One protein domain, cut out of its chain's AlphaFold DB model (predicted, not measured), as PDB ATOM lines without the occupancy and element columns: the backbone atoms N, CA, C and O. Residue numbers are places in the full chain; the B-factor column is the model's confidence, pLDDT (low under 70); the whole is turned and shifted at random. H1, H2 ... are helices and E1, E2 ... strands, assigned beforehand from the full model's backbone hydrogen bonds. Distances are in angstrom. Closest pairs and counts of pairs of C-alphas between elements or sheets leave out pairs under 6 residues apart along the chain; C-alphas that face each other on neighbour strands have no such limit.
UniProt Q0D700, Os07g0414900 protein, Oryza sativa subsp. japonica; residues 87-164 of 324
ATOM      1  N   TYR A  87     175.393 187.174 164.569       85.75
ATOM      2  CA  TYR A  87     176.853 187.031 164.635       85.75
ATOM      3  C   TYR A  87     177.586 188.202 165.307       85.75
ATOM      4  O   TYR A  87     178.808 188.151 165.444       85.75
ATOM      5  N   PHE A  88     176.870 189.240 165.750       89.45
ATOM      6  CA  PHE A  88     177.472 190.443 166.336       89.45
ATOM      7  C   PHE A  88     176.833 190.826 167.673       89.45
ATOM      8  O   PHE A  88     175.623 190.690 167.850       89.45
ATOM      9  N   ASN A  89     177.643 191.315 168.612       88.69
ATOM     10  CA  ASN A  89     177.189 191.954 169.850       88.69
ATOM     11  C   ASN A  89     177.108 193.463 169.630       88.69
ATOM     12  O   ASN A  89     178.078 194.052 169.160       88.69
ATOM     13  N   LYS A  90     175.968 194.085 169.952       85.90
ATOM     14  CA  LYS A  90     175.779 195.534 169.805       85.90
ATOM     15  C   LYS A  90     176.033 196.254 171.120       85.90
ATOM     16  O   LYS A  90     175.528 195.827 172.153       85.90
ATOM     17  N   GLU A  91     176.733 197.372 171.046       86.33
ATOM     18  CA  GLU A  91     177.044 198.247 172.167       86.33
ATOM     19  C   GLU A  91     176.699 199.693 171.798       86.33
ATOM     20  O   GLU A  91     176.893 200.113 170.656       86.33
ATOM     21  N   LYS A  92     176.148 200.456 172.747       83.08
ATOM     22  CA  LYS A  92     175.891 201.889 172.563       83.08
ATOM     23  C   LYS A  92     176.917 202.669 173.364       83.08
ATOM     24  O   LYS A  92     176.984 202.506 174.575       83.08
ATOM     25  N   VAL A  93     177.657 203.537 172.693       80.67
ATOM     26  CA  VAL A  93     178.684 204.377 173.304       80.67
ATOM     27  C   VAL A  93     178.251 205.828 173.142       80.67
ATOM     28  O   VAL A  93     178.000 206.288 172.028       80.67
ATOM     29  N   SER A  94     178.102 206.545 174.255       77.45
ATOM     30  CA  SER A  94     177.887 207.993 174.258       77.45
ATOM     31  C   SER A  94     179.238 208.696 174.276       77.45
ATOM     32  O   SER A  94     180.008 208.494 175.212       77.45
ATOM     33  N   ILE A  95     179.511 209.504 173.256       75.59
ATOM     34  CA  ILE A  95     180.727 210.314 173.153       75.59
ATOM     35  C   ILE A  95     180.305 211.777 173.287       75.59
ATOM     36  O   ILE A  95     179.381 212.217 172.597       75.59
ATOM     37  N   ASP A  96     180.941 212.499 174.207       74.06
ATOM     38  CA  ASP A  96     180.790 213.947 174.353       74.06
ATOM     39  C   ASP A  96     181.899 214.629 173.546       74.06
ATOM     40  O   ASP A  96     183.079 214.523 173.882       74.06
ATOM     41  N   GLU A  97     181.514 215.279 172.449       71.72
ATOM     42  CA  GLU A  97     182.389 216.172 171.696       71.72
ATOM     43  C   GLU A  97     181.807 217.587 171.790       71.72
ATOM     44  O   GLU A  97     180.703 217.861 171.315       71.72
ATOM     45  N   ASN A  98     182.558 218.500 172.417       65.79
ATOM     46  CA  ASN A  98     182.227 219.924 172.555       65.79
ATOM     47  C   ASN A  98     180.846 220.216 173.184       65.79
ATOM     48  O   ASN A  98     180.134 221.117 172.736       65.79
ATOM     49  N   GLY A  99     180.457 219.466 174.223       68.22
ATOM     50  CA  GLY A  99     179.216 219.698 174.971       68.22
ATOM     51  C   GLY A  99     177.957 219.190 174.264       68.22
ATOM     52  O   GLY A  99     176.840 219.462 174.711       68.22
ATOM     53  N   LYS A 100     178.110 218.447 173.161       65.22
ATOM     54  CA  LYS A 100     177.030 217.704 172.511       65.22
ATOM     55  C   LYS A 100     177.288 216.210 172.679       65.22
ATOM     56  O   LYS A 100     178.245 215.654 172.151       65.22
ATOM     57  N   ILE A 101     176.380 215.550 173.395       73.00
ATOM     58  CA  ILE A 101     176.412 214.101 173.606       73.00
ATOM     59  C   ILE A 101     175.838 213.410 172.366       73.00
ATOM     60  O   ILE A 101     174.625 213.431 172.133       73.00
ATOM     61  N   TYR A 102     176.695 212.744 171.594       74.29
ATOM     62  CA  TYR A 102     176.285 211.909 170.467       74.29
ATOM     63  C   TYR A 102     176.248 210.437 170.887       74.29
ATOM     64  O   TYR A 102     177.160 209.925 171.536       74.29
ATOM     65  N   LYS A 103     175.177 209.727 170.514       78.77
ATOM     66  CA  LYS A 103     175.033 208.284 170.759       78.77
ATOM     67  C   LYS A 103     175.469 207.518 169.517       78.77
ATOM     68  O   LYS A 103     174.776 207.568 168.506       78.77
ATOM     69  N   GLN A 104     176.574 206.788 169.609       84.41
ATOM     70  CA  GLN A 104     177.040 205.885 168.560       84.41
ATOM     71  C   GLN A 104     176.648 204.442 168.884       84.41
ATOM     72  O   GLN A 104     176.714 204.010 170.035       84.41
ATOM     73  N   GLU A 105     176.257 203.677 167.866       83.51
ATOM     74  CA  GLU A 105     175.987 202.242 167.998       83.51
ATOM     75  C   GLU A 105     177.098 201.450 167.295       83.51
ATOM     76  O   GLU A 105     177.347 201.622 166.101       83.51
ATOM     77  N   TRP A 106     177.763 200.566 168.033       86.89
ATOM     78  CA  TRP A 106     178.871 199.729 167.576       86.89
ATOM     79  C   TRP A 106     178.472 198.254 167.595       86.89
ATOM     80  O   TRP A 106     177.688 197.824 168.435       86.89
ATOM     81  N   ALA A 107     178.998 197.469 166.658       89.12
ATOM     82  CA  ALA A 107     178.782 196.028 166.594       89.12
ATOM     83  C   ALA A 107     180.120 195.283 166.543       89.12
ATOM     84  O   ALA A 107     180.935 195.536 165.657       89.12
ATOM     85  N   HIS A 108     180.316 194.352 167.477       88.99
ATOM     86  CA  HIS A 108     181.520 193.539 167.656       88.99
ATOM     87  C   HIS A 108     181.284 192.113 167.171       88.99
ATOM     88  O   HIS A 108     180.244 191.522 167.471       88.99
ATOM     89  N   CYS A 109     182.233 191.553 166.426       89.45
ATOM     90  CA  CYS A 109     182.128 190.184 165.932       89.45
ATOM     91  C   CYS A 109     182.157 189.168 167.090       89.45
ATOM     92  O   CYS A 109     183.024 189.235 167.956       89.45
ATOM     93  N   LYS A 110     181.217 188.210 167.116       88.03
ATOM     94  CA  LYS A 110     181.136 187.175 168.170       88.03
ATOM     95  C   LYS A 110     182.160 186.042 168.014       88.03
ATOM     96  O   LYS A 110     182.302 185.225 168.924       88.03
ATOM     97  N   PHE A 111     182.825 185.921 166.865       82.77
ATOM     98  CA  PHE A 111     183.774 184.834 166.617       82.77
ATOM     99  C   PHE A 111     185.046 185.000 167.463       82.77
ATOM    100  O   PHE A 111     185.611 186.090 167.549       82.77
ATOM    101  N   LYS A 112     185.521 183.901 168.069       80.06
ATOM    102  CA  LYS A 112     186.782 183.888 168.830       80.06
ATOM    103  C   LYS A 112     187.939 184.347 167.933       80.06
ATOM    104  O   LYS A 112     187.980 183.988 166.759       80.06
ATOM    105  N   ASN A 113     188.861 185.125 168.498       77.37
ATOM    106  CA  ASN A 113     190.024 185.725 167.823       77.37
ATOM    107  C   ASN A 113     189.700 186.762 166.730       77.37
ATOM    108  O   ASN A 113     190.606 187.199 166.025       77.37
ATOM    109  N   CYS A 114     188.442 187.198 166.599       81.63
ATOM    110  CA  CYS A 114     188.078 188.286 165.699       81.63
ATOM    111  C   CYS A 114     187.989 189.619 166.453       81.63
ATOM    112  O   CYS A 114     187.212 189.757 167.394       81.63
ATOM    113  N   THR A 115     188.764 190.618 166.028       85.12
ATOM    114  CA  THR A 115     188.792 191.964 166.637       85.12
ATOM    115  C   THR A 115     187.932 192.983 165.891       85.12
ATOM    116  O   THR A 115     187.946 194.173 166.210       85.12
ATOM    117  N   TYR A 116     187.178 192.536 164.885       86.63
ATOM    118  CA  TYR A 116     186.393 193.428 164.047       86.63
ATOM    119  C   TYR A 116     185.253 194.088 164.832       86.63
ATOM    120  O   TYR A 116     184.422 193.414 165.454       86.63
ATOM    121  N   LYS A 117     185.190 195.419 164.725       88.25
ATOM    122  CA  LYS A 117     184.072 196.254 165.166       88.25
ATOM    123  C   LYS A 117     183.726 197.280 164.091       88.25
ATOM    124  O   LYS A 117     184.614 197.767 163.394       88.25
ATOM    125  N   GLY A 118     182.450 197.627 163.970       86.16
ATOM    126  CA  GLY A 118     181.983 198.629 163.008       86.16
ATOM    127  C   GLY A 118     180.776 199.410 163.515       86.16
ATOM    128  O   GLY A 118     180.058 198.936 164.399       86.16
ATOM    129  N   ARG A 119     180.541 200.601 162.946       85.42
ATOM    130  CA  ARG A 119     179.336 201.396 163.228       85.42
ATOM    131  C   ARG A 119     178.097 200.678 162.688       85.42
ATOM    132  O   ARG A 119     178.092 200.223 161.547       85.42
ATOM    133  N   CYS A 120     177.063 200.556 163.517       84.54
ATOM    134  CA  CYS A 120     175.807 199.872 163.194       84.54
ATOM    135  C   CYS A 120     174.565 200.755 163.372       84.54
ATOM    136  O   CYS A 120     173.463 200.240 163.573       84.54
ATOM    137  N   GLU A 121     174.745 202.075 163.270       80.83
ATOM    138  CA  GLU A 121     173.648 203.043 163.240       80.83
ATOM    139  C   GLU A 121     172.637 202.682 162.141       80.83
ATOM    140  O   GLU A 121     172.996 202.129 161.104       80.83
ATOM    141  N   SER A 122     171.361 203.036 162.323       70.79
ATOM    142  CA  SER A 122     170.298 202.694 161.364       70.79
ATOM    143  C   SER A 122     170.519 203.246 159.949       70.79
ATOM    144  O   SER A 122     169.923 202.736 159.003       70.79
ATOM    145  N   ALA A 123     171.346 204.288 159.807       71.43
ATOM    146  CA  ALA A 123     171.753 204.849 158.520       71.43
ATOM    147  C   ALA A 123     172.856 204.025 157.827       71.43
ATOM    148  O   ALA A 123     173.023 204.105 156.613       71.43
ATOM    149  N   THR A 124     173.614 203.220 158.577       71.10
ATOM    150  CA  THR A 124     174.705 202.396 158.054       71.10
ATOM    151  C   THR A 124     174.162 201.026 157.634       71.10
ATOM    152  O   THR A 124     173.639 200.265 158.448       71.10
ATOM    153  N   GLY A 125     174.250 200.697 156.342       78.43
ATOM    154  CA  GLY A 125     173.774 199.413 155.815       78.43
ATOM    155  C   GLY A 125     174.506 198.200 156.411       78.43
ATOM    156  O   GLY A 125     175.638 198.296 156.876       78.43
ATOM    157  N   THR A 126     173.894 197.009 156.353       84.25
ATOM    158  CA  THR A 126     174.500 195.780 156.912       84.25
ATOM    159  C   THR A 126     175.544 195.109 156.012       84.25
ATOM    160  O   THR A 126     176.039 194.034 156.344       84.25
ATOM    161  N   SER A 127     175.860 195.702 154.857       83.23
ATOM    162  CA  SER A 127     176.756 195.121 153.848       83.23
ATOM    163  C   SER A 127     178.169 194.895 154.382       83.23
ATOM    164  O   SER A 127     178.711 193.815 154.178       83.23
ATOM    165  N   GLY A 128     178.736 195.849 155.131       84.41
ATOM    166  CA  GLY A 128     180.076 195.718 155.720       84.41
ATOM    167  C   GLY A 128     180.204 194.513 156.657       84.41
ATOM    168  O   GLY A 128     181.166 193.751 156.565       84.41
ATOM    169  N   PHE A 129     179.184 194.274 157.485       88.81
ATOM    170  CA  PHE A 129     179.130 193.126 158.394       88.81
ATOM    171  C   PHE A 129     179.024 191.793 157.640       88.81
ATOM    172  O   PHE A 129     179.717 190.837 157.985       88.81
ATOM    173  N   TRP A 130     178.208 191.729 156.581       87.37
ATOM    174  CA  TRP A 130     178.134 190.545 155.715       87.37
ATOM    175  C   TRP A 130     179.436 190.297 154.946       87.37
ATOM    176  O   TRP A 130     179.866 189.151 154.844       87.37
ATOM    177  N   SER A 131     180.096 191.343 154.444       84.58
ATOM    178  CA  SER A 131     181.404 191.228 153.788       84.58
ATOM    179  C   SER A 131     182.465 190.702 154.750       84.58
ATOM    180  O   SER A 131     183.204 189.785 154.401       84.58
ATOM    181  N   HIS A 132     182.494 191.211 155.985       86.99
ATOM    182  CA  HIS A 132     183.366 190.695 157.035       86.99
ATOM    183  C   HIS A 132     183.106 189.204 157.305       86.99
ATOM    184  O   HIS A 132     184.033 188.396 157.269       86.99
ATOM    185  N   LEU A 133     181.840 188.825 157.508       85.30
ATOM    186  CA  LEU A 133     181.427 187.437 157.724       85.30
ATOM    187  C   LEU A 133     181.824 186.512 156.568       85.30
ATOM    188  O   LEU A 133     182.336 185.419 156.808       85.30
ATOM    189  N   LYS A 134     181.649 186.959 155.321       81.94
ATOM    190  CA  LYS A 134     182.030 186.213 154.118       81.94
ATOM    191  C   LYS A 134     183.545 186.014 154.030       81.94
ATOM    192  O   LYS A 134     183.993 184.904 153.749       81.94
ATOM    193  N   LEU A 135     184.325 187.067 154.279       79.38
ATOM    194  CA  LEU A 135     185.780 187.071 154.100       79.38
ATOM    195  C   LEU A 135     186.539 186.387 155.244       79.38
ATOM    196  O   LEU A 135     187.494 185.655 154.985       79.38
ATOM    197  N   HIS A 136     186.130 186.606 156.495       80.93
ATOM    198  CA  HIS A 136     186.860 186.119 157.672       80.93
ATOM    199  C   HIS A 136     186.242 184.871 158.303       80.93
ATOM    200  O   HIS A 136     186.961 184.060 158.880       80.93
ATOM    201  N   HIS A 137     184.930 184.675 158.167       81.55
ATOM    202  CA  HIS A 137     184.214 183.581 158.832       81.55
ATOM    203  C   HIS A 137     183.529 182.613 157.859       81.55
ATOM    204  O   HIS A 137     182.903 181.653 158.302       81.55
ATOM    205  N   SER A 138     183.662 182.836 156.544       72.55
ATOM    206  CA  SER A 138     182.998 182.060 155.484       72.55
ATOM    207  C   SER A 138     181.483 181.911 155.670       72.55
ATOM    208  O   SER A 138     180.883 180.974 155.150       72.55
ATOM    209  N   VAL A 139     180.846 182.843 156.384       72.98
ATOM    210  CA  VAL A 139     179.392 182.861 156.547       72.98
ATOM    211  C   VAL A 139     178.805 183.617 155.361       72.98
ATOM    212  O   VAL A 139     178.947 184.834 155.245       72.98
ATOM    213  N   VAL A 140     178.160 182.879 154.460       66.66
ATOM    214  CA  VAL A 140     177.459 183.425 153.296       66.66
ATOM    215  C   VAL A 140     175.960 183.285 153.523       66.66
ATOM    216  O   VAL A 140     175.483 182.235 153.952       66.66
ATOM    217  N   LYS A 141     175.204 184.343 153.227       64.21
ATOM    218  CA  LYS A 141     173.743 184.290 153.236       64.21
ATOM    219  C   LYS A 141     173.278 183.321 152.137       64.21
ATOM    220  O   LYS A 141     173.486 183.614 150.965       64.21
ATOM    221  N   GLY A 142     172.669 182.192 152.509       57.65
ATOM    222  CA  GLY A 142     171.857 181.385 151.586       57.65
ATOM    223  C   GLY A 142     172.293 179.951 151.252       57.65
ATOM    224  O   GLY A 142     171.501 179.267 150.620       57.65
ATOM    225  N   GLN A 143     173.454 179.437 151.677       58.12
ATOM    226  CA  GLN A 143     173.745 177.996 151.539       58.12
ATOM    227  C   GLN A 143     174.866 177.568 152.495       58.12
ATOM    228  O   GLN A 143     175.974 178.100 152.424       58.12
ATOM    229  N   GLN A 144     174.594 176.617 153.399       61.71
ATOM    230  CA  GLN A 144     175.669 175.960 154.151       61.71
ATOM    231  C   GLN A 144     176.542 175.203 153.149       61.71
ATOM    232  O   GLN A 144     176.028 174.445 152.326       61.71
ATOM    233  N   GLN A 145     177.857 175.413 153.196       67.07
ATOM    234  CA  GLN A 145     178.769 174.557 152.449       67.07
ATOM    235  C   GLN A 145     178.675 173.164 153.066       67.07
ATOM    236  O   GLN A 145     178.857 173.011 154.269       67.07
ATOM    237  N   LEU A 146     178.337 172.164 152.262       71.51
ATOM    238  CA  LEU A 146     178.287 170.774 152.692       71.51
ATOM    239  C   LEU A 146     179.539 170.073 152.185       71.51
ATOM    240  O   LEU A 146     179.951 170.268 151.040       71.51
ATOM    241  N   LYS A 147     180.144 169.251 153.035       70.05
ATOM    242  CA  LYS A 147     181.230 168.361 152.651       70.05
ATOM    243  C   LYS A 147     180.693 166.939 152.651       70.05
ATOM    244  O   LYS A 147     180.305 166.425 153.694       70.05
ATOM    245  N   ALA A 148     180.688 166.308 151.482       72.68
ATOM    246  CA  ALA A 148     180.487 164.871 151.386       72.68
ATOM    247  C   ALA A 148     181.824 164.173 151.671       72.68
ATOM    248  O   ALA A 148     182.821 164.432 150.990       72.68
ATOM    249  N   GLN A 149     181.869 163.311 152.683       69.88
ATOM    250  CA  GLN A 149     182.997 162.415 152.929       69.88
ATOM    251  C   GLN A 149     182.510 160.971 152.892       69.88
ATOM    252  O   GLN A 149     181.441 160.652 153.404       69.88
ATOM    253  N   LYS A 150     183.307 160.087 152.287       69.90
ATOM    254  CA  LYS A 150     183.106 158.645 152.427       69.90
ATOM    255  C   LYS A 150     183.644 158.221 153.783       69.90
ATOM    256  O   LYS A 150     184.841 158.375 154.030       69.90
ATOM    257  N   ASP A 151     182.772 157.694 154.628       69.33
ATOM    258  CA  ASP A 151     183.190 156.965 155.818       69.33
ATOM    259  C   ASP A 151     183.750 155.610 155.355       69.33
ATOM    260  O   ASP A 151     183.010 154.769 154.835       69.33
ATOM    261  N   GLN A 152     185.072 155.437 155.453       67.90
ATOM    262  CA  GLN A 152     185.758 154.241 154.953       67.90
ATOM    263  C   GLN A 152     185.333 152.973 155.705       67.90
ATOM    264  O   GLN A 152     185.400 151.895 155.124       67.90
ATOM    265  N   GLU A 153     184.845 153.091 156.944       69.17
ATOM    266  CA  GLU A 153     184.426 151.935 157.744       69.17
ATOM    267  C   GLU A 153     183.009 151.462 157.398       69.17
ATOM    268  O   GLU A 153     182.722 150.270 157.456       69.17
ATOM    269  N   LYS A 154     182.114 152.381 157.011       68.56
ATOM    270  CA  LYS A 154     180.692 152.069 156.767       68.56
ATOM    271  C   LYS A 154     180.302 152.039 155.294       68.56
ATOM    272  O   LYS A 154     179.193 151.626 154.973       68.56
ATOM    273  N   GLY A 155     181.167 152.513 154.396       71.79
ATOM    274  CA  GLY A 155     180.869 152.609 152.964       71.79
ATOM    275  C   GLY A 155     179.762 153.616 152.615       71.79
ATOM    276  O   GLY A 155     179.288 153.635 151.481       71.79
ATOM    277  N   ILE A 156     179.347 154.461 153.565       72.97
ATOM    278  CA  ILE A 156     178.265 155.439 153.402       72.97
ATOM    279  C   ILE A 156     178.867 156.825 153.131       72.97
ATOM    280  O   ILE A 156     179.883 157.213 153.713       72.97
ATOM    281  N   ASN A 157     178.225 157.590 152.244       75.49
ATOM    282  CA  ASN A 157     178.521 159.010 152.078       75.49
ATOM    283  C   ASN A 157     177.876 159.786 153.232       75.49
ATOM    284  O   ASN A 157     176.652 159.892 153.300       75.49
ATOM    285  N   VAL A 158     178.696 160.337 154.118       76.23
ATOM    286  CA  VAL A 158     178.246 161.227 155.189       76.23
ATOM    287  C   VAL A 158     178.342 162.659 154.675       76.23
ATOM    288  O   VAL A 158     179.376 163.081 154.150       76.23
ATOM    289  N   VAL A 159     177.239 163.396 154.780       75.47
ATOM    290  CA  VAL A 159     177.169 164.812 154.413       75.47
ATOM    291  C   VAL A 159     177.186 165.624 155.698       75.47
ATOM    292  O   VAL A 159     176.228 165.590 156.465       75.47
ATOM    293  N   GLU A 160     178.271 166.358 155.923       71.63
ATOM    294  CA  GLU A 160     178.428 167.200 157.107       71.63
ATOM    295  C   GLU A 160     178.516 168.680 156.720       71.63
ATOM    296  O   GLU A 160     179.040 169.014 155.648       71.63
ATOM    297  N   PRO A 161     178.045 169.599 157.583       71.54
ATOM    298  CA  PRO A 161     178.298 171.021 157.414       71.54
ATOM    299  C   PRO A 161     179.807 171.283 157.383       71.54
ATOM    300  O   PRO A 161     180.527 171.034 158.351       71.54
ATOM    301  N   TYR A 162     180.302 171.813 156.270       75.71
ATOM    302  CA  TYR A 162     181.675 172.268 156.169       75.71
ATOM    303  C   TYR A 162     181.837 173.564 156.956       75.71
ATOM    304  O   TYR A 162     181.275 174.607 156.613       75.71
ATOM    305  N   LYS A 163     182.677 173.509 157.986       79.67
ATOM    306  CA  LYS A 163     183.179 174.688 158.677       79.67
ATOM    307  C   LYS A 163     184.689 174.736 158.517       79.67
ATOM    308  O   LYS A 163     185.389 173.794 158.882       79.67
ATOM    309  N   TYR A 164     185.184 175.841 157.972       82.32
ATOM    310  CA  TYR A 164     186.616 176.091 157.942       82.32
ATOM    311  C   TYR A 164     187.143 176.254 159.374       82.32
ATOM    312  O   TYR A 164     186.626 177.066 160.144       82.32
TER     313      TYR A 164
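This is residues 87 to 164 of the 324 residues of the protein "Os07g0414900 protein" of Oryza sativa subsp. japonica (UniProt Q0D700). A long, narrow model: a long two-strand hairpin, E1 and E2, has the short strand E3 beside E2 and the helix H1 over one face of this sheet, and a separate small hairpin, E4 and E5, makes the opposite end of the rod. The turn of the E1 and E2 hairpin makes one tip and the turn of the E4 and E5 hairpin the other, with H1 between. The printed part has 78 residues, with five named strands and one named helix in the order E1, E2, E3, H1, E4, E5; the sheets, E1 - E2 - E3 and E4 - E5, are both antiparallel, and the class is mixed, helices and strands. The whole is extended, with a radius of gyration of the C-alphas of 19.4 A and spans of 71 by 22 by 14 A.

E1, residues 88 to 97, and E2, residues 100 to 109, form a hairpin with a tight link and are antiparallel at 157 degrees; N 89 and O 108 are 2.8 A apart, within hydrogen-bond range, as are N 102 and O 95 at 2.9 A. E3, residues 117 to 119, forms a hairpin with E2, antiparallel at 137 degrees, with N 107 and O 118 within hydrogen-bond range at 2.9 A. E1, E2 and E3 are a meander, each strand the antiparallel neighbour of the one before, with E1 and E3 as edge strands. H1, residues 127 to 137, is on this sheet at a height over the sheet of 10.5 A. It lies over E2 and only just over E3, on which 3 of its C-alphas fall, and runs along the strands, at 20 degrees to E2 on the local plane. The closest C-alphas of E3 and H1 are those of Gly 118 and Phe 129, 7.7 A apart. In H1 every O i to N i+4 pair is within hydrogen-bond range. E4, residues 146 to 150, and E5, residues 157 to 161, form a hairpin, antiparallel at 150 degrees, with N 147 and O 160 within hydrogen-bond range at 2.8 A. E4 and E5 are apart from E1, E2 and E3, and E5 is also apart from H1.

E1 begins at C-alpha 88, (177.472, 190.443, 166.336), and is 26.7 A long from first to last C-alpha; E2 is 28.8 A long and E3 7.3 A. H1, 14.6 A long, begins at C-alpha 127, (176.756, 195.121, 153.848). E4 and E5 are each 13.1 A long, and E5 ends at C-alpha 161, (178.298, 171.021, 157.414).

The two C-alphas farthest apart, those of Gly 99 and Gly 155, are 70.6 A apart. The printed part has no cut and no long link. Its mean pLDDT is 77.6, with values under 70 at residues 98 to 100, 140 to 145 and 149 to 154.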